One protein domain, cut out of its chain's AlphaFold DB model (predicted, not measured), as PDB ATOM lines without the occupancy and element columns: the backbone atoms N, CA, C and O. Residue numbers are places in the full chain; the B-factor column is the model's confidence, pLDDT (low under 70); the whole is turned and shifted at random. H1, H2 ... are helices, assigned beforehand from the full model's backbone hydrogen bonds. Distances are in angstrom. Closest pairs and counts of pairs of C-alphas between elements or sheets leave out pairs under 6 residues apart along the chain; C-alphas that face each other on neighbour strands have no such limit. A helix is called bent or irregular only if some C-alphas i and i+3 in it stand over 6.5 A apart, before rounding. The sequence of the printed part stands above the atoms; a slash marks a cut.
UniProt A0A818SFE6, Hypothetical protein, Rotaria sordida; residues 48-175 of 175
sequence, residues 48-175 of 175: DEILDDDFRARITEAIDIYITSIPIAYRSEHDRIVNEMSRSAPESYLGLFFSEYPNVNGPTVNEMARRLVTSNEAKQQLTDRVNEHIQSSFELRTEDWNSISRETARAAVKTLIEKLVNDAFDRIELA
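Overview. This is residues 48 to 175 of the 175 residues of the protein "Hypothetical protein" of Rotaria sordida (UniProt A0A818SFE6). A long, thin rod of helices: at one end H1, H4 and H5 form a bundle of three, running up and down, each against the one before it in the chain, and at the other end H2 and H3 cross, with a loop of residues 89 to 105 beyond them. The chain goes out along the rod through H1 and H2, comes back through H3 and H4, then folds back in the hairpin of H4 and H5. The printed part has 128 residues, with five named helices in the order H1 to H5 and no named strand; its class is all helix. The whole is only just loose, close to extended, with a radius of gyration of the C-alphas of 20.6 A, and spans 68 by 22 by 18 A.

Along the chain. The longest helix, H5, is residues 147 to 174, 40.9 A from first to last C-alpha; it ends at C-alpha 174 at (219.344, 178.862, 190.278). H4 is residues 120 to 141, 30.5 A long. It is irregular, with C-alphas 133 and 136 7.2 A apart, and has a kink of 41 degrees near residue 134. H1 is residues 53 to 67, 20.5 A long, beginning at C-alpha 53 at (222.122, 153.595, 180.995). H2 is residues 70 to 88, 26.6 A long, and H3 is residues 106 to 117, 16.7 A long, beginning at C-alpha 106 at (215.169, 188.197, 205.526).

Arrangement. H5 and H4 touch, opposite ways at a steep tilt of 38 degrees; their closest C-alphas are those of Glu 162 and Thr 127, 6.2 A apart. H5 touches H1 with residues 161 to 168 alone, the same way at a steep tilt of 45 degrees; the closest C-alphas are those of Val 165 and Ile 63, 6.9 A apart. H4 touches H1 with residues 126 to 134 alone, opposite ways at 35.2 degrees, only just a steep tilt; the closest C-alphas, of Val 130 and Ala 62, are 6.1 A apart. H1 and H2 meet only through their link. H2 and H3 touch, opposite ways at a steep tilt of 55 degrees, with the C-alphas of His 78 and Ala 113 closest at 5.2 A. H3 is close to H5 but not clearly touching, the closest C-alphas, of Arg 114 and Glu 173, being 7.9 A apart. H2 is apart from H4 and H5. Every O i to N i+4 pair is within hydrogen-bond range in H1, H2, H3 and H5; in H4 16 of 18 are.

Size, cuts and confidence. The two C-alphas farthest apart, those of Leu 96 and Asp 144, are 68.5 A apart. The printed part has no cut, and 175 is the chain's last residue. The link from H2 to H3 is long, with 17 residues; the other three are tight. The mean pLDDT of the printed part is 78.5, and it is under 70 at residue 48, residues 85 to 106 and residues 173 to 175.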
ATOM      1  N   ASP A  48     232.540 152.704 178.619       65.44
ATOM      2  CA  ASP A  48     231.163 152.604 178.131       65.44
ATOM      3  C   ASP A  48     230.482 151.290 178.551       65.44
ATOM      4  O   ASP A  48     229.264 151.267 178.698       65.44
ATOM      5  N   GLU A  49     231.239 150.220 178.830       72.38
ATOM      6  CA  GLU A  49     230.686 148.955 179.350       72.38
ATOM      7  C   GLU A  49     230.217 149.071 180.810       72.38
ATOM      8  O   GLU A  49     229.337 148.330 181.241       72.38
ATOM      9  N   ILE A  50     230.787 149.999 181.586       75.69
ATOM     10  CA  ILE A  50     230.363 150.254 182.974       75.69
ATOM     11  C   ILE A  50     229.316 151.350 183.045       75.69
ATOM     12  O   ILE A  50     228.382 151.246 183.835       75.69
ATOM     13  N   LEU A  51     229.489 152.414 182.264       80.50
ATOM     14  CA  LEU A  51     228.600 153.570 182.255       80.50
ATOM     15  C   LEU A  51     227.423 153.360 181.296       80.50
ATOM     16  O   LEU A  51     227.089 154.265 180.526       80.50
ATOM     17  N   ASP A  52     226.810 152.180 181.356       86.75
ATOM     18  CA  ASP A  52     225.546 151.908 180.680       86.75
ATOM     19  C   ASP A  52     224.404 152.745 181.286       86.75
ATOM     20  O   ASP A  52     224.541 153.377 182.344       86.75
ATOM     21  N   ASP A  53     223.272 152.788 180.585       87.56
ATOM     22  CA  ASP A  53     222.122 153.595 180.995       87.56
ATOM     23  C   ASP A  53     221.591 153.179 182.377       87.56
ATOM     24  O   ASP A  53     221.228 154.041 183.178       87.56
ATOM     25  N   ASP A  54     221.630 151.883 182.702       87.81
ATOM     26  CA  ASP A  54     221.192 151.349 183.995       87.81
ATOM     27  C   ASP A  54     222.088 151.829 185.148       87.81
ATOM     28  O   ASP A  54     221.605 152.209 186.219       87.81
ATOM     29  N   PHE A  55     223.408 151.828 184.961       88.00
ATOM     30  CA  PHE A  55     224.365 152.263 185.973       88.00
ATOM     31  C   PHE A  55     224.336 153.782 186.144       88.00
ATOM     32  O   PHE A  55     224.378 154.280 187.272       88.00
ATOM     33  N   ARG A  56     224.178 154.528 185.043       87.62
ATOM     34  CA  ARG A  56     223.934 155.977 185.083       87.62
ATOM     35  C   ARG A  56     222.649 156.299 185.840       87.62
ATOM     36  O   ARG A  56     222.683 157.163 186.713       87.62
ATOM     37  N   ALA A  57     221.559 155.578 185.569       89.38
ATOM     38  CA  ALA A  57     220.284 155.761 186.258       89.38
ATOM     39  C   ALA A  57     220.412 155.535 187.770       89.38
ATOM     40  O   ALA A  57     219.878 156.323 188.543       89.38
ATOM     41  N   ARG A  58     221.190 154.536 188.208       87.50
ATOM     42  CA  ARG A  58     221.470 154.303 189.638       87.50
ATOM     43  C   ARG A  58     222.262 155.432 190.288       87.50
ATOM     44  O   ARG A  58     221.970 155.801 191.421       87.50
ATOM     45  N   ILE A  59     223.262 155.984 189.594       90.12
ATOM     46  CA  ILE A  59     224.006 157.148 190.097       90.12
ATOM     47  C   ILE A  59     223.054 158.340 190.248       90.12
ATOM     48  O   ILE A  59     223.072 159.010 191.279       90.12
ATOM     49  N   THR A  60     222.196 158.585 189.254       89.56
ATOM     50  CA  THR A  60     221.188 159.652 189.310       89.56
ATOM     51  C   THR A  60     220.183 159.436 190.440       89.56
ATOM     52  O   THR A  60     219.946 160.360 191.206       89.56
ATOM     53  N   GLU A  61     219.654 158.223 190.609       90.00
ATOM     54  CA  GLU A  61     218.732 157.884 191.699       90.00
ATOM     55  C   GLU A  61     219.376 158.112 193.074       90.00
ATOM     56  O   GLU A  61     218.768 158.729 193.950       90.00
ATOM     57  N   ALA A  62     220.627 157.677 193.257       87.88
ATOM     58  CA  ALA A  62     221.367 157.915 194.493       87.88
ATOM     59  C   ALA A  62     221.504 159.418 194.779       87.88
ATOM     60  O   ALA A  62     221.272 159.863 195.902       87.88
ATOM     61  N   ILE A  63     221.835 160.209 193.759       89.19
ATOM     62  CA  ILE A  63     221.923 161.668 193.857       89.19
ATOM     63  C   ILE A  63     220.561 162.280 194.233       89.19
ATOM     64  O   ILE A  63     220.494 163.086 195.163       89.19
ATOM     65  N   ASP A  64     219.469 161.858 193.593       86.81
ATOM     66  CA  ASP A  64     218.113 162.359 193.853       86.81
ATOM     67  C   ASP A  64     217.647 162.065 195.289       86.81
ATOM     68  O   ASP A  64     217.097 162.948 195.961       86.81
ATOM     69  N   ILE A  65     217.922 160.862 195.812       84.75
ATOM     70  CA  ILE A  65     217.621 160.491 197.207       84.75
ATOM     71  C   ILE A  65     218.224 161.506 198.182       84.75
ATOM     72  O   ILE A  65     217.570 161.918 199.141       84.75
ATOM     73  N   TYR A  66     219.457 161.950 197.944       80.06
ATOM     74  CA  TYR A  66     220.106 162.900 198.838       80.06
ATOM     75  C   TYR A  66     219.690 164.352 198.573       80.06
ATOM     76  O   TYR A  66     219.494 165.104 199.530       80.06
ATOM     77  N   ILE A  67     219.482 164.756 197.316       82.19
ATOM     78  CA  ILE A  67     219.048 166.123 196.974       82.19
ATOM     79  C   ILE A  67     217.664 166.439 197.534       82.19
ATOM     80  O   ILE A  67     217.432 167.551 198.009       82.19
ATOM     81  N   THR A  68     216.746 165.471 197.541       83.00
ATOM     82  CA  THR A  68     215.393 165.670 198.093       83.00
ATOM     83  C   THR A  68     215.396 166.056 199.580       83.00
ATOM     84  O   THR A  68     214.416 166.622 200.070       83.00
ATOM     85  N   SER A  69     216.506 165.835 200.295       77.62
ATOM     86  CA  SER A  69     216.685 166.267 201.687       77.62
ATOM     87  C   SER A  69     217.137 167.729 201.847       77.62
ATOM     88  O   SER A  69     216.971 168.306 202.925       77.62
ATOM     89  N   ILE A  70     217.633 168.374 200.785       79.44
ATOM     90  CA  ILE A  70     218.168 169.748 200.828       79.44
ATOM     91  C   ILE A  70     217.117 170.784 201.258       79.44
ATOM     92  O   ILE A  70     217.442 171.613 202.107       79.44
ATOM     93  N   PRO A  71     215.846 170.745 200.805       79.88
ATOM     94  CA  PRO A  71     214.823 171.665 201.306       79.88
ATOM     95  C   PRO A  71     214.586 171.561 202.820       79.88
ATOM     96  O   PRO A  71     214.236 172.551 203.461       79.88
ATOM     97  N   ILE A  72     214.764 170.371 203.404       80.19
ATOM     98  CA  ILE A  72     214.651 170.164 204.855       80.19
ATOM     99  C   ILE A  72     215.865 170.778 205.556       80.19
ATOM    100  O   ILE A  72     215.688 171.540 206.507       80.19
ATOM    101  N   ALA A  73     217.075 170.501 205.060       78.19
ATOM    102  CA  ALA A  73     218.312 171.079 205.584       78.19
ATOM    103  C   ALA A  73     218.296 172.615 205.515       78.19
ATOM    104  O   ALA A  73     218.628 173.279 206.492       78.19
ATOM    105  N   TYR A  74     217.817 173.182 204.404       81.00
ATOM    106  CA  TYR A  74     217.666 174.625 204.221       81.00
ATOM    107  C   TYR A  74     216.754 175.251 205.277       81.00
ATOM    108  O   TYR A  74     217.145 176.225 205.914       81.00
ATOM    109  N   ARG A  75     215.558 174.682 205.501       79.31
ATOM    110  CA  ARG A  75     214.635 175.180 206.538       79.31
ATOM    111  C   ARG A  75     215.263 175.111 207.928       79.31
ATOM    112  O   ARG A  75     215.162 176.068 208.684       79.31
ATOM    113  N   SER A  76     215.946 174.009 208.234       80.81
ATOM    114  CA  SER A  76     216.638 173.834 209.513       80.81
ATOM    115  C   SER A  76     217.729 174.889 209.727       80.81
ATOM    116  O   SER A  76     217.789 175.494 210.796       80.81
ATOM    117  N   GLU A  77     218.574 175.142 208.725       81.00
ATOM    118  CA  GLU A  77     219.617 176.172 208.820       81.00
ATOM    119  C   GLU A  77     219.029 177.578 208.893       81.00
ATOM    120  O   GLU A  77     219.479 178.384 209.706       81.00
ATOM    121  N   HIS A  78     217.990 177.864 208.110       82.56
ATOM    122  CA  HIS A  78     217.270 179.129 208.190       82.56
ATOM    123  C   HIS A  78     216.773 179.385 209.621       82.56
ATOM    124  O   HIS A  78     217.119 180.401 210.223       82.56
ATOM    125  N   ASP A  79     216.038 178.440 210.211       78.69
ATOM    126  CA  ASP A  79     215.501 178.577 211.569       78.69
ATOM    127  C   ASP A  79     216.609 178.672 212.626       78.69
ATOM    128  O   ASP A  79     216.481 179.419 213.601       78.69
ATOM    129  N   ARG A  80     217.725 177.954 212.440       77.94
ATOM    130  CA  ARG A  80     218.899 178.051 213.317       77.94
ATOM    131  C   ARG A  80     219.484 179.462 213.303       77.94
ATOM    132  O   ARG A  80     219.684 180.030 214.376       77.94
ATOM    133  N   ILE A  81     219.709 180.036 212.120       78.75
ATOM    134  CA  ILE A  81     220.267 181.386 211.957       78.75
ATOM    135  C   ILE A  81     219.300 182.430 212.529       78.75
ATOM    136  O   ILE A  81     219.726 183.314 213.270       78.75
ATOM    137  N   VAL A  82     217.994 182.312 212.257       78.75
ATOM    138  CA  VAL A  82     216.967 183.190 212.846       78.75
ATOM    139  C   VAL A  82     217.018 183.157 214.372       78.75
ATOM    140  O   VAL A  82     217.088 184.207 215.012       78.75
ATOM    141  N   ASN A  83     217.041 181.961 214.961       77.19
ATOM    142  CA  ASN A  83     217.125 181.801 216.408       77.19
ATOM    143  C   ASN A  83     218.420 182.397 216.978       77.19
ATOM    144  O   ASN A  83     218.381 183.092 217.993       77.19
ATOM    145  N   GLU A  84     219.560 182.164 216.333       74.69
ATOM    146  CA  GLU A  84     220.858 182.687 216.762       74.69
ATOM    147  C   GLU A  84     220.904 184.221 216.725       74.69
ATOM    148  O   GLU A  84     221.334 184.848 217.697       74.69
ATOM    149  N   MET A  85     220.367 184.834 215.668       69.06
ATOM    150  CA  MET A  85     220.252 186.291 215.566       69.06
ATOM    151  C   MET A  85     219.288 186.859 216.608       69.06
ATOM    152  O   MET A  85     219.620 187.843 217.263       69.06
ATOM    153  N   SER A  86     218.138 186.211 216.832       65.88
ATOM    154  CA  SER A  86     217.166 186.644 217.847       65.88
ATOM    155  C   SER A  86     217.720 186.585 219.276       65.88
ATOM    156  O   SER A  86     217.359 187.403 220.115       65.88
ATOM    157  N   ARG A  87     218.618 185.635 219.572       66.88
ATOM    158  CA  ARG A  87     219.270 185.515 220.887       66.88
ATOM    159  C   ARG A  87     220.396 186.519 221.064       66.88
ATOM    160  O   ARG A  87     220.536 187.087 222.140       66.88
ATOM    161  N   SER A  88     221.195 186.704 220.017       63.56
ATOM    162  CA  SER A  88     222.337 187.622 220.022       63.56
ATOM    163  C   SER A  88     221.885 189.078 220.085       63.56
ATOM    164  O   SER A  88     222.571 189.912 220.668       63.56
ATOM    165  N   ALA A  89     220.702 189.373 219.544       57.03
ATOM    166  CA  ALA A  89     220.036 190.641 219.740       57.03
ATOM    167  C   ALA A  89     218.511 190.471 219.557       57.03
ATOM    168  O   ALA A  89     218.058 190.292 218.430       57.03
ATOM    169  N   PRO A  90     217.706 190.509 220.632       52.97
ATOM    170  CA  PRO A  90     216.256 190.281 220.553       52.97
ATOM    171  C   PRO A  90     215.419 191.491 220.092       52.97
ATOM    172  O   PRO A  90     214.309 191.294 219.606       52.97
ATOM    173  N   GLU A  91     215.921 192.731 220.191       48.62
ATOM    174  CA  GLU A  91     215.130 193.958 219.926       48.62
ATOM    175  C   GLU A  91     215.034 194.340 218.421       48.62
ATOM    176  O   GLU A  91     213.952 194.400 217.852       48.62
ATOM    177  N   SER A  92     216.157 194.520 217.732       47.25
ATOM    178  CA  SER A  92     216.549 193.795 216.512       47.25
ATOM    179  C   SER A  92     215.537 193.336 215.439       47.25
ATOM    180  O   SER A  92     215.382 193.949 214.382       47.25
ATOM    181  N   TYR A  93     214.908 192.174 215.660       43.75
ATOM    182  CA  TYR A  93     214.288 191.342 214.629       43.75
ATOM    183  C   TYR A  93     212.891 191.863 214.250       43.75
ATOM    184  O   TYR A  93     212.274 191.406 213.291       43.75
ATOM    185  N   LEU A  94     212.409 192.862 215.001       46.97
ATOM    186  CA  LEU A  94     211.134 193.553 214.830       46.97
ATOM    187  C   LEU A  94     211.249 194.848 214.000       46.97
ATOM    188  O   LEU A  94     210.283 195.605 213.924       46.97
ATOM    189  N   GLY A  95     212.396 195.103 213.356       43.97
ATOM    190  CA  GLY A  95     212.559 196.215 212.410       43.97
ATOM    191  C   GLY A  95     213.235 197.469 212.971       43.97
ATOM    192  O   GLY A  95     212.930 198.572 212.518       43.97
ATOM    193  N   LEU A  96     214.163 197.330 213.924       36.66
ATOM    194  CA  LEU A  96     214.962 198.444 214.445       36.66
ATOM    195  C   LEU A  96     216.460 198.202 214.185       36.66
ATOM    196  O   LEU A  96     216.996 197.142 214.488       36.66
ATOM    197  N   PHE A  97     217.101 199.193 213.556       36.25
ATOM    198  CA  PHE A  97     218.476 199.186 213.035       36.25
ATOM    199  C   PHE A  97     219.566 198.899 214.086       36.25
ATOM    200  O   PHE A  97     219.437 199.276 215.248       36.25
ATOM    201  N   PHE A  98     220.702 198.355 213.624       43.03
ATOM    202  CA  PHE A  98     221.900 198.077 214.426       43.03
ATOM    203  C   PHE A  98     223.142 198.855 214.001       43.03
ATOM    204  O   PHE A  98     223.367 199.086 212.816       43.03
ATOM    205  N   SER A  99     224.013 199.154 214.966       40.75
ATOM    206  CA  SER A  99     225.345 199.728 214.733       40.75
ATOM    207  C   SER A  99     226.451 198.683 214.526       40.75
ATOM    208  O   SER A  99     227.457 199.010 213.906       40.75
ATOM    209  N   GLU A 100     226.280 197.442 215.004       45.34
ATOM    210  CA  GLU A 100     227.304 196.378 214.897       45.34
ATOM    211  C   GLU A 100     227.007 195.329 213.804       45.34
ATOM    212  O   GLU A 100     227.932 194.714 213.282       45.34
ATOM    213  N   TYR A 101     225.744 195.186 213.376       48.62
ATOM    214  CA  TYR A 101     225.313 194.329 212.255       48.62
ATOM    215  C   TYR A 101     224.239 195.039 211.415       48.62
ATOM    216  O   TYR A 101     223.057 194.709 211.514       48.62
ATOM    217  N   PRO A 102     224.599 196.049 210.602       46.06
ATOM    218  CA  PRO A 102     223.638 197.087 210.239       46.06
ATOM    219  C   PRO A 102     222.481 196.665 209.329       46.06
ATOM    220  O   PRO A 102     221.536 197.433 209.215       46.06
ATOM    221  N   ASN A 103     222.516 195.495 208.674       53.84
ATOM    222  CA  ASN A 103     221.608 195.199 207.554       53.84
ATOM    223  C   ASN A 103     221.270 193.705 207.354       53.84
ATOM    224  O   ASN A 103     221.161 193.265 206.211       53.84
ATOM    225  N   VAL A 104     221.114 192.890 208.402       58.28
ATOM    226  CA  VAL A 104     220.691 191.489 208.190       58.28
ATOM    227  C   VAL A 104     219.163 191.418 208.113       58.28
ATOM    228  O   VAL A 104     218.478 191.366 209.129       58.28
ATOM    229  N   ASN A 105     218.621 191.468 206.895       67.12
ATOM    230  CA  ASN A 105     217.190 191.309 206.621       67.12
ATOM    231  C   ASN A 105     216.883 189.881 206.130       67.12
ATOM    232  O   ASN A 105     217.796 189.094 205.880       67.12
ATOM    233  N   GLY A 106     215.599 189.528 205.991       67.12
ATOM    234  CA  GLY A 106     215.169 188.197 205.526       67.12
ATOM    235  C   GLY A 106     215.928 187.673 204.289       67.12
ATOM    236  O   GLY A 106     216.411 186.544 204.326       67.12
ATOM    237  N   PRO A 107     216.123 188.482 203.228       77.62
ATOM    238  CA  PRO A 107     216.984 188.121 202.098       77.62
ATOM    239  C   PRO A 107     218.410 187.688 202.476       77.62
ATOM    240  O   PRO A 107     218.886 186.679 201.961       77.62
ATOM    241  N   THR A 108     219.076 188.385 203.399       75.69
ATOM    242  CA  THR A 108     220.419 188.008 203.872       75.69
ATOM    243  C   THR A 108     220.406 186.673 204.621       75.69
ATOM    244  O   THR A 108     221.304 185.856 204.435       75.69
ATOM    245  N   VAL A 109     219.377 186.406 205.433       76.38
ATOM    246  CA  VAL A 109     219.211 185.111 206.124       76.38
ATOM    247  C   VAL A 109     219.048 183.974 205.122       76.38
ATOM    248  O   VAL A 109     219.705 182.941 205.242       76.38
ATOM    249  N   ASN A 110     218.225 184.192 204.097       78.56
ATOM    250  CA  ASN A 110     218.007 183.224 203.029       78.56
ATOM    251  C   ASN A 110     219.291 182.934 202.249       78.56
ATOM    252  O   ASN A 110     219.561 181.774 201.942       78.56
ATOM    253  N   GLU A 111     220.084 183.966 201.948       83.06
ATOM    254  CA  GLU A 111     221.373 183.821 201.271       83.06
ATOM    255  C   GLU A 111     222.378 183.044 202.133       83.06
ATOM    256  O   GLU A 111     223.036 182.133 201.635       83.06
ATOM    257  N   MET A 112     222.467 183.348 203.433       78.12
ATOM    258  CA  MET A 112     223.350 182.634 204.363       78.12
ATOM    259  C   MET A 112     222.955 181.161 204.512       78.12
ATOM    260  O   MET A 112     223.810 180.286 204.378       78.12
ATOM    261  N   ALA A 113     221.666 180.880 204.725       78.19
ATOM    262  CA  ALA A 113     221.153 179.514 204.806       78.19
ATOM    263  C   ALA A 113     221.424 178.744 203.507       78.19
ATOM    264  O   ALA A 113     221.907 177.615 203.556       78.19
ATOM    265  N   ARG A 114     221.195 179.378 202.344       82.69
ATOM    266  CA  ARG A 114     221.496 178.790 201.030       82.69
ATOM    267  C   ARG A 114     222.982 178.455 200.908       82.69
ATOM    268  O   ARG A 114     223.303 177.310 200.630       82.69
ATOM    269  N   ARG A 115     223.880 179.409 201.182       82.75
ATOM    270  CA  ARG A 115     225.339 179.210 201.086       82.75
ATOM    271  C   ARG A 115     225.857 178.070 201.957       82.75
ATOM    272  O   ARG A 115     226.796 177.394 201.551       82.75
ATOM    273  N   LEU A 116     225.280 177.864 203.142       80.94
ATOM    274  CA  LEU A 116     225.674 176.763 204.024       80.94
ATOM    275  C   LEU A 116     225.265 175.407 203.440       80.94
ATOM    276  O   LEU A 116     226.103 174.508 203.340       80.94
ATOM    277  N   VAL A 117     224.011 175.278 202.995       81.88
ATOM    278  CA  VAL A 117     223.496 174.007 202.460       81.88
ATOM    279  C   VAL A 117     223.990 173.697 201.046       81.88
ATOM    280  O   VAL A 117     224.016 172.530 200.670       81.88
ATOM    281  N   THR A 118     224.421 174.707 200.278       83.12
ATOM    282  CA  THR A 118     225.043 174.548 198.949       83.12
ATOM    283  C   THR A 118     226.567 174.710 198.951       83.12
ATOM    284  O   THR A 118     227.177 174.907 197.902       83.12
ATOM    285  N   SER A 119     227.204 174.639 200.123       85.25
ATOM    286  CA  SER A 119     228.653 174.824 200.270       85.25
ATOM    287  C   SER A 119     229.475 173.743 199.555       85.25
ATOM    288  O   SER A 119     229.007 172.629 199.325       85.25
ATOM    289  N   ASN A 120     230.748 174.037 199.263       87.94
ATOM    290  CA  ASN A 120     231.685 173.040 198.722       87.94
ATOM    291  C   ASN A 120     231.823 171.813 199.636       87.94
ATOM    292  O   ASN A 120     232.005 170.703 199.150       87.94
ATOM    293  N   GLU A 121     231.713 172.007 200.951       84.25
ATOM    294  CA  GLU A 121     231.715 170.909 201.915       84.25
ATOM    295  C   GLU A 121     230.472 170.026 201.747       84.25
ATOM    296  O   GLU A 121     230.601 168.808 201.664       84.25
ATOM    297  N   ALA A 122     229.284 170.623 201.608       84.06
ATOM    298  CA  ALA A 122     228.057 169.879 201.331       84.06
ATOM    299  C   ALA A 122     228.122 169.135 199.983       84.06
ATOM    300  O   ALA A 122     227.713 167.974 199.906       84.06
ATOM    301  N   LYS A 123     228.693 169.763 198.941       86.38
ATOM    302  CA  LYS A 123     228.956 169.120 197.639       86.38
ATOM    303  C   LYS A 123     229.868 167.902 197.806       86.38
ATOM    304  O   LYS A 123     229.530 166.821 197.329       86.38
ATOM    305  N   GLN A 124     230.980 168.042 198.530       86.62
ATOM    306  CA  GLN A 124     231.914 166.940 198.772       86.62
ATOM    307  C   GLN A 124     231.267 165.800 199.568       86.62
ATOM    308  O   GLN A 124     231.381 164.646 199.174       86.62
ATOM    309  N   GLN A 125     230.528 166.112 200.636       85.00
ATOM    310  CA  GLN A 125     229.825 165.104 201.433       85.00
ATOM    311  C   GLN A 125     228.795 164.326 200.605       85.00
ATOM    312  O   GLN A 125     228.635 163.121 200.806       85.00
ATOM    313  N   LEU A 126     228.101 164.988 199.668       86.81
ATOM    314  CA  LEU A 126     227.214 164.291 198.741       86.81
ATOM    315  C   LEU A 126     228.004 163.360 197.817       86.81
ATOM    316  O   LEU A 126     227.660 162.186 197.698       86.81
ATOM    317  N   THR A 127     229.066 163.871 197.191       88.75
ATOM    318  CA  THR A 127     229.950 163.084 196.321       88.75
ATOM    319  C   THR A 127     230.471 161.839 197.035       88.75
ATOM    320  O   THR A 127     230.402 160.744 196.478       88.75
ATOM    321  N   ASP A 128     230.939 161.972 198.276       87.00
ATOM    322  CA  ASP A 128     231.464 160.856 199.066       87.00
ATOM    323  C   ASP A 128     230.375 159.810 199.343       87.00
ATOM    324  O   ASP A 128     230.577 158.625 199.084       87.00
ATOM    325  N   ARG A 129     229.175 160.239 199.756       87.69
ATOM    326  CA  ARG A 129     228.043 159.328 200.010       87.69
ATOM    327  C   ARG A 129     227.574 158.588 198.764       87.69
ATOM    328  O   ARG A 129     227.266 157.401 198.838       87.69
ATOM    329  N   VAL A 130     227.514 159.266 197.619       88.38
ATOM    330  CA  VAL A 130     227.149 158.622 196.349       88.38
ATOM    331  C   VAL A 130     228.216 157.602 195.961       88.38
ATOM    332  O   VAL A 130     227.868 156.484 195.586       88.38
ATOM    333  N   ASN A 131     229.501 157.939 196.113       88.88
ATOM    334  CA  ASN A 131     230.601 157.000 195.887       88.88
ATOM    335  C   ASN A 131     230.505 155.765 196.796       88.88
ATOM    336  O   ASN A 131     230.657 154.647 196.308       88.88
ATOM    337  N   GLU A 132     230.216 155.939 198.086       88.88
ATOM    338  CA  GLU A 132     230.003 154.825 199.019       88.88
ATOM    339  C   GLU A 132     228.811 153.953 198.599       88.88
ATOM    340  O   GLU A 132     228.911 152.725 198.583       88.88
ATOM    341  N   HIS A 133     227.698 154.576 198.194       87.81
ATOM    342  CA  HIS A 133     226.488 153.876 197.768       87.81
ATOM    343  C   HIS A 133     226.717 153.005 196.521       87.81
ATOM    344  O   HIS A 133     226.234 151.874 196.435       87.81
ATOM    345  N   ILE A 134     227.470 153.519 195.547       90.00
ATOM    346  CA  ILE A 134     227.701 152.839 194.266       90.00
ATOM    347  C   ILE A 134     228.902 151.883 194.293       90.00
ATOM    348  O   ILE A 134     229.008 151.029 193.409       90.00
ATOM    349  N   GLN A 135     229.773 151.964 195.307       90.38
ATOM    350  CA  GLN A 135     231.010 151.183 195.388       90.38
ATOM    351  C   GLN A 135     230.761 149.677 195.278       90.38
ATOM    352  O   GLN A 135     231.372 149.024 194.439       90.38
ATOM    353  N   SER A 136     229.847 149.105 196.065       88.75
ATOM    354  CA  SER A 136     229.601 147.653 196.027       88.75
ATOM    355  C   SER A 136     229.113 147.175 194.657       88.75
ATOM    356  O   SER A 136     229.545 146.129 194.181       88.75
ATOM    357  N   SER A 137     228.259 147.962 193.993       88.81
ATOM    358  CA  SER A 137     227.774 147.643 192.641       88.81
ATOM    359  C   SER A 137     228.897 147.726 191.602       88.81
ATOM    360  O   SER A 137     228.956 146.898 190.695       88.81
ATOM    361  N   PHE A 138     229.798 148.701 191.745       91.19
ATOM    362  CA  PHE A 138     230.985 148.834 190.902       91.19
ATOM    363  C   PHE A 138     231.951 147.652 191.077       91.19
ATOM    364  O   PHE A 138     232.414 147.085 190.088       91.19
ATOM    365  N   GLU A 139     232.250 147.260 192.319       90.88
ATOM    366  CA  GLU A 139     233.185 146.159 192.588       90.88
ATOM    367  C   GLU A 139     232.656 144.825 192.050       90.88
ATOM    368  O   GLU A 139     233.424 144.077 191.456       90.88
ATOM    369  N   LEU A 140     231.348 144.563 192.171       89.94
ATOM    370  CA  LEU A 140     230.707 143.370 191.601       89.94
ATOM    371  C   LEU A 140     230.816 143.318 190.071       89.94
ATOM    372  O   LEU A 140     231.085 142.268 189.502       89.94
ATOM    373  N   ARG A 141     230.621 144.451 189.384       88.19
ATOM    374  CA  ARG A 141     230.699 144.514 187.911       88.19
ATOM    375  C   ARG A 141     232.118 144.369 187.373       88.19
ATOM    376  O   ARG A 141     232.299 144.012 186.214       88.19
ATOM    377  N   THR A 142     233.111 144.684 188.195       89.44
ATOM    378  CA  THR A 142     234.514 144.750 187.784       89.44
ATOM    379  C   THR A 142     235.378 143.676 188.441       89.44
ATOM    380  O   THR A 142     236.603 143.760 188.388       89.44
ATOM    381  N   GLU A 143     234.760 142.664 189.055       90.12
ATOM    382  CA  GLU A 143     235.443 141.612 189.815       90.12
ATOM    383  C   GLU A 143     236.496 140.881 188.970       90.12
ATOM    384  O   GLU A 143     237.654 140.785 189.385       90.12
ATOM    385  N   ASP A 144     236.117 140.481 187.754       88.50
ATOM    386  CA  ASP A 144     236.957 139.714 186.826       88.50
ATOM    387  C   ASP A 144     237.930 140.582 186.006       88.50
ATOM    388  O   ASP A 144     238.731 140.074 185.218       88.50
ATOM    389  N   TRP A 145     237.864 141.907 186.155       87.50
ATOM    390  CA  TRP A 145     238.675 142.827 185.363       87.50
ATOM    391  C   TRP A 145     240.104 142.909 185.914       87.50
ATOM    392  O   TRP A 145     240.344 142.864 187.123       87.50
ATOM    393  N   ASN A 146     241.078 143.120 185.026       87.75
ATOM    394  CA  ASN A 146     242.454 143.392 185.444       87.75
ATOM    395  C   ASN A 146     242.565 144.751 186.177       87.75
ATOM    396  O   ASN A 146     241.733 145.644 186.001       87.75
ATOM    397  N   SER A 147     243.622 144.932 186.977       82.81
ATOM    398  CA  SER A 147     243.791 146.118 187.833       82.81
ATOM    399  C   SER A 147     243.791 147.446 187.068       82.81
ATOM    400  O   SER A 147     243.187 148.409 187.535       82.81
ATOM    401  N   ILE A 148     244.404 147.497 185.882       82.94
ATOM    402  CA  ILE A 148     244.515 148.721 185.073       82.94
ATOM    403  C   ILE A 148     243.132 149.159 184.573       82.94
ATOM    404  O   ILE A 148     242.752 150.327 184.705       82.94
ATOM    405  N   SER A 149     242.349 148.221 184.034       84.12
ATOM    406  CA  SER A 149     240.980 148.488 183.582       84.12
ATOM    407  C   SER A 149     240.081 148.916 184.745       84.12
ATOM    408  O   SER A 149     239.312 149.866 184.602       84.12
ATOM    409  N   ARG A 150     240.222 148.289 185.924       84.50
ATOM    410  CA  ARG A 150     239.461 148.646 187.138       84.50
ATOM    411  C   ARG A 150     239.753 150.056 187.635       84.50
ATOM    412  O   ARG A 150     238.826 150.775 188.002       84.50
ATOM    413  N   GLU A 151     241.016 150.469 187.656       86.62
ATOM    414  CA  GLU A 151     241.385 151.825 188.077       86.62
ATOM    415  C   GLU A 151     240.863 152.885 187.104       86.62
ATOM    416  O   GLU A 151     240.298 153.893 187.532       86.62
ATOM    417  N   THR A 152     240.974 152.625 185.800       85.44
ATOM    418  CA  THR A 152     240.471 153.528 184.753       85.44
ATOM    419  C   THR A 152     238.955 153.695 184.848       85.44
ATOM    420  O   THR A 152     238.435 154.812 184.869       85.44
ATOM    421  N   ALA A 153     238.243 152.580 184.989       85.31
ATOM    422  CA  ALA A 153     236.809 152.548 185.215       85.31
ATOM    423  C   ALA A 153     236.387 153.328 186.468       85.31
ATOM    424  O   ALA A 153     235.444 154.119 186.434       85.31
ATOM    425  N   ARG A 154     237.114 153.146 187.576       88.81
ATOM    426  CA  ARG A 154     236.850 153.850 188.834       88.81
ATOM    427  C   ARG A 154     237.018 155.357 188.679       88.81
ATOM    428  O   ARG A 154     236.210 156.110 189.213       88.81
ATOM    429  N   ALA A 155     238.044 155.798 187.952       87.75
ATOM    430  CA  ALA A 155     238.243 157.212 187.659       87.75
ATOM    431  C   ALA A 155     237.079 157.784 186.832       87.75
ATOM    432  O   ALA A 155     236.531 158.820 187.199       87.75
ATOM    433  N   ALA A 156     236.637 157.073 185.789       87.19
ATOM    434  CA  ALA A 156     235.509 157.500 184.958       87.19
ATOM    435  C   ALA A 156     234.203 157.638 185.763       87.19
ATOM    436  O   ALA A 156     233.492 158.636 185.630       87.19
ATOM    437  N   VAL A 157     233.910 156.668 186.637       89.31
ATOM    438  CA  VAL A 157     232.738 156.703 187.525       89.31
ATOM    439  C   VAL A 157     232.814 157.881 188.499       89.31
ATOM    440  O   VAL A 157     231.839 158.619 188.624       89.31
ATOM    441  N   LYS A 158     233.972 158.113 189.130       91.06
ATOM    442  CA  LYS A 158     234.175 159.263 190.027       91.06
ATOM    443  C   LYS A 158     233.921 160.592 189.321       91.06
ATOM    444  O   LYS A 158     233.157 161.408 189.825       91.06
ATOM    445  N   THR A 159     234.491 160.780 188.130       89.81
ATOM    446  CA  THR A 159     234.286 162.000 187.337       89.81
ATOM    447  C   THR A 159     232.819 162.199 186.956       89.81
ATOM    448  O   THR A 159     232.324 163.326 186.978       89.81
ATOM    449  N   LEU A 160     232.095 161.125 186.622       89.12
ATOM    450  CA  LEU A 160     230.665 161.222 186.336       89.12
ATOM    451  C   LEU A 160     229.866 161.654 187.574       89.12
ATOM    452  O   LEU A 160     229.012 162.531 187.454       89.12
ATOM    453  N   ILE A 161     230.144 161.065 188.740       91.00
ATOM    454  CA  ILE A 161     229.480 161.422 190.002       91.00
ATOM    455  C   ILE A 161     229.719 162.896 190.324       91.00
ATOM    456  O   ILE A 161     228.757 163.628 190.536       91.00
ATOM    457  N   GLU A 162     230.975 163.344 190.296       91.44
ATOM    458  CA  GLU A 162     231.334 164.746 190.545       91.44
ATOM    459  C   GLU A 162     230.575 165.695 189.614       91.44
ATOM    460  O   GLU A 162     230.013 166.696 190.060       91.44
ATOM    461  N   LYS A 163     230.499 165.364 188.319       91.06
ATOM    462  CA  LYS A 163     229.749 166.162 187.348       91.06
ATOM    463  C   LYS A 163     228.259 166.225 187.686       91.06
ATOM    464  O   LYS A 163     227.699 167.315 187.721       91.06
ATOM    465  N   LEU A 164     227.617 165.081 187.928       89.56
ATOM    466  CA  LEU A 164     226.179 165.029 188.204       89.56
ATOM    467  C   LEU A 164     225.819 165.725 189.524       89.56
ATOM    468  O   LEU A 164     224.779 166.374 189.602       89.56
ATOM    469  N   VAL A 165     226.687 165.638 190.535       89.94
ATOM    470  CA  VAL A 165     226.549 166.386 191.791       89.94
ATOM    471  C   VAL A 165     226.660 167.891 191.544       89.94
ATOM    472  O   VAL A 165     225.826 168.646 192.040       89.94
ATOM    473  N   ASN A 166     227.631 168.345 190.750       90.50
ATOM    474  CA  ASN A 166     227.754 169.766 190.412       90.50
ATOM    475  C   ASN A 166     226.519 170.275 189.658       90.50
ATOM    476  O   ASN A 166     225.908 171.248 190.092       90.50
ATOM    477  N   ASP A 167     226.087 169.561 188.613       88.31
ATOM    478  CA  ASP A 167     224.888 169.907 187.838       88.31
ATOM    479  C   ASP A 167     223.640 169.993 188.737       88.31
ATOM    480  O   ASP A 167     222.765 170.840 188.543       88.31
ATOM    481  N   ALA A 168     223.540 169.114 189.734       85.50
ATOM    482  CA  ALA A 168     222.470 169.125 190.715       85.50
ATOM    483  C   ALA A 168     222.494 170.358 191.627       85.50
ATOM    484  O   ALA A 168     221.457 170.994 191.820       85.50
ATOM    485  N   PHE A 169     223.652 170.705 192.191       84.56
ATOM    486  CA  PHE A 169     223.766 171.879 193.056       84.56
ATOM    487  C   PHE A 169     223.567 173.182 192.277       84.56
ATOM    488  O   PHE A 169     222.903 174.080 192.789       84.56
ATOM    489  N   ASP A 170     224.034 173.265 191.031       84.19
ATOM    490  CA  ASP A 170     223.814 174.432 190.173       84.19
ATOM    491  C   ASP A 170     222.313 174.677 189.935       84.19
ATOM    492  O   ASP A 170     221.842 175.814 189.989       84.19
ATOM    493  N   ARG A 171     221.512 173.614 189.759       79.31
ATOM    494  CA  ARG A 171     220.042 173.736 189.651       79.31
ATOM    495  C   ARG A 171     219.403 174.291 190.923       79.31
ATOM    496  O   ARG A 171     218.431 175.033 190.831       79.31
ATOM    497  N   ILE A 172     219.927 173.932 192.093       73.25
ATOM    498  CA  ILE A 172     219.434 174.423 193.388       73.25
ATOM    499  C   ILE A 172     219.830 175.886 193.592       73.25
ATOM    500  O   ILE A 172     219.035 176.668 194.105       73.25
ATOM    501  N   GLU A 173     221.039 176.269 193.180       66.94
ATOM    502  CA  GLU A 173     221.513 177.652 193.261       66.94
ATOM    503  C   GLU A 173     220.704 178.602 192.358       66.94
ATOM    504  O   GLU A 173     220.534 179.766 192.723       66.94
ATOM    505  N   LEU A 174     220.163 178.105 191.236       59.28
ATOM    506  CA  LEU A 174     219.344 178.862 190.278       59.28
ATOM    507  C   LEU A 174     217.835 178.912 190.594       59.28
ATOM    508  O   LEU A 174     217.145 179.772 190.043       59.28
ATOM    509  N   ALA A 175     217.321 177.998 191.422       59.47
ATOM    510  CA  ALA A 175     215.911 177.937 191.839       59.47
ATOM    511  C   ALA A 175     215.592 178.936 192.959       59.47
ATOM    512  O   ALA A 175     214.446 179.433 193.017       59.47
TER     513      ALA A 175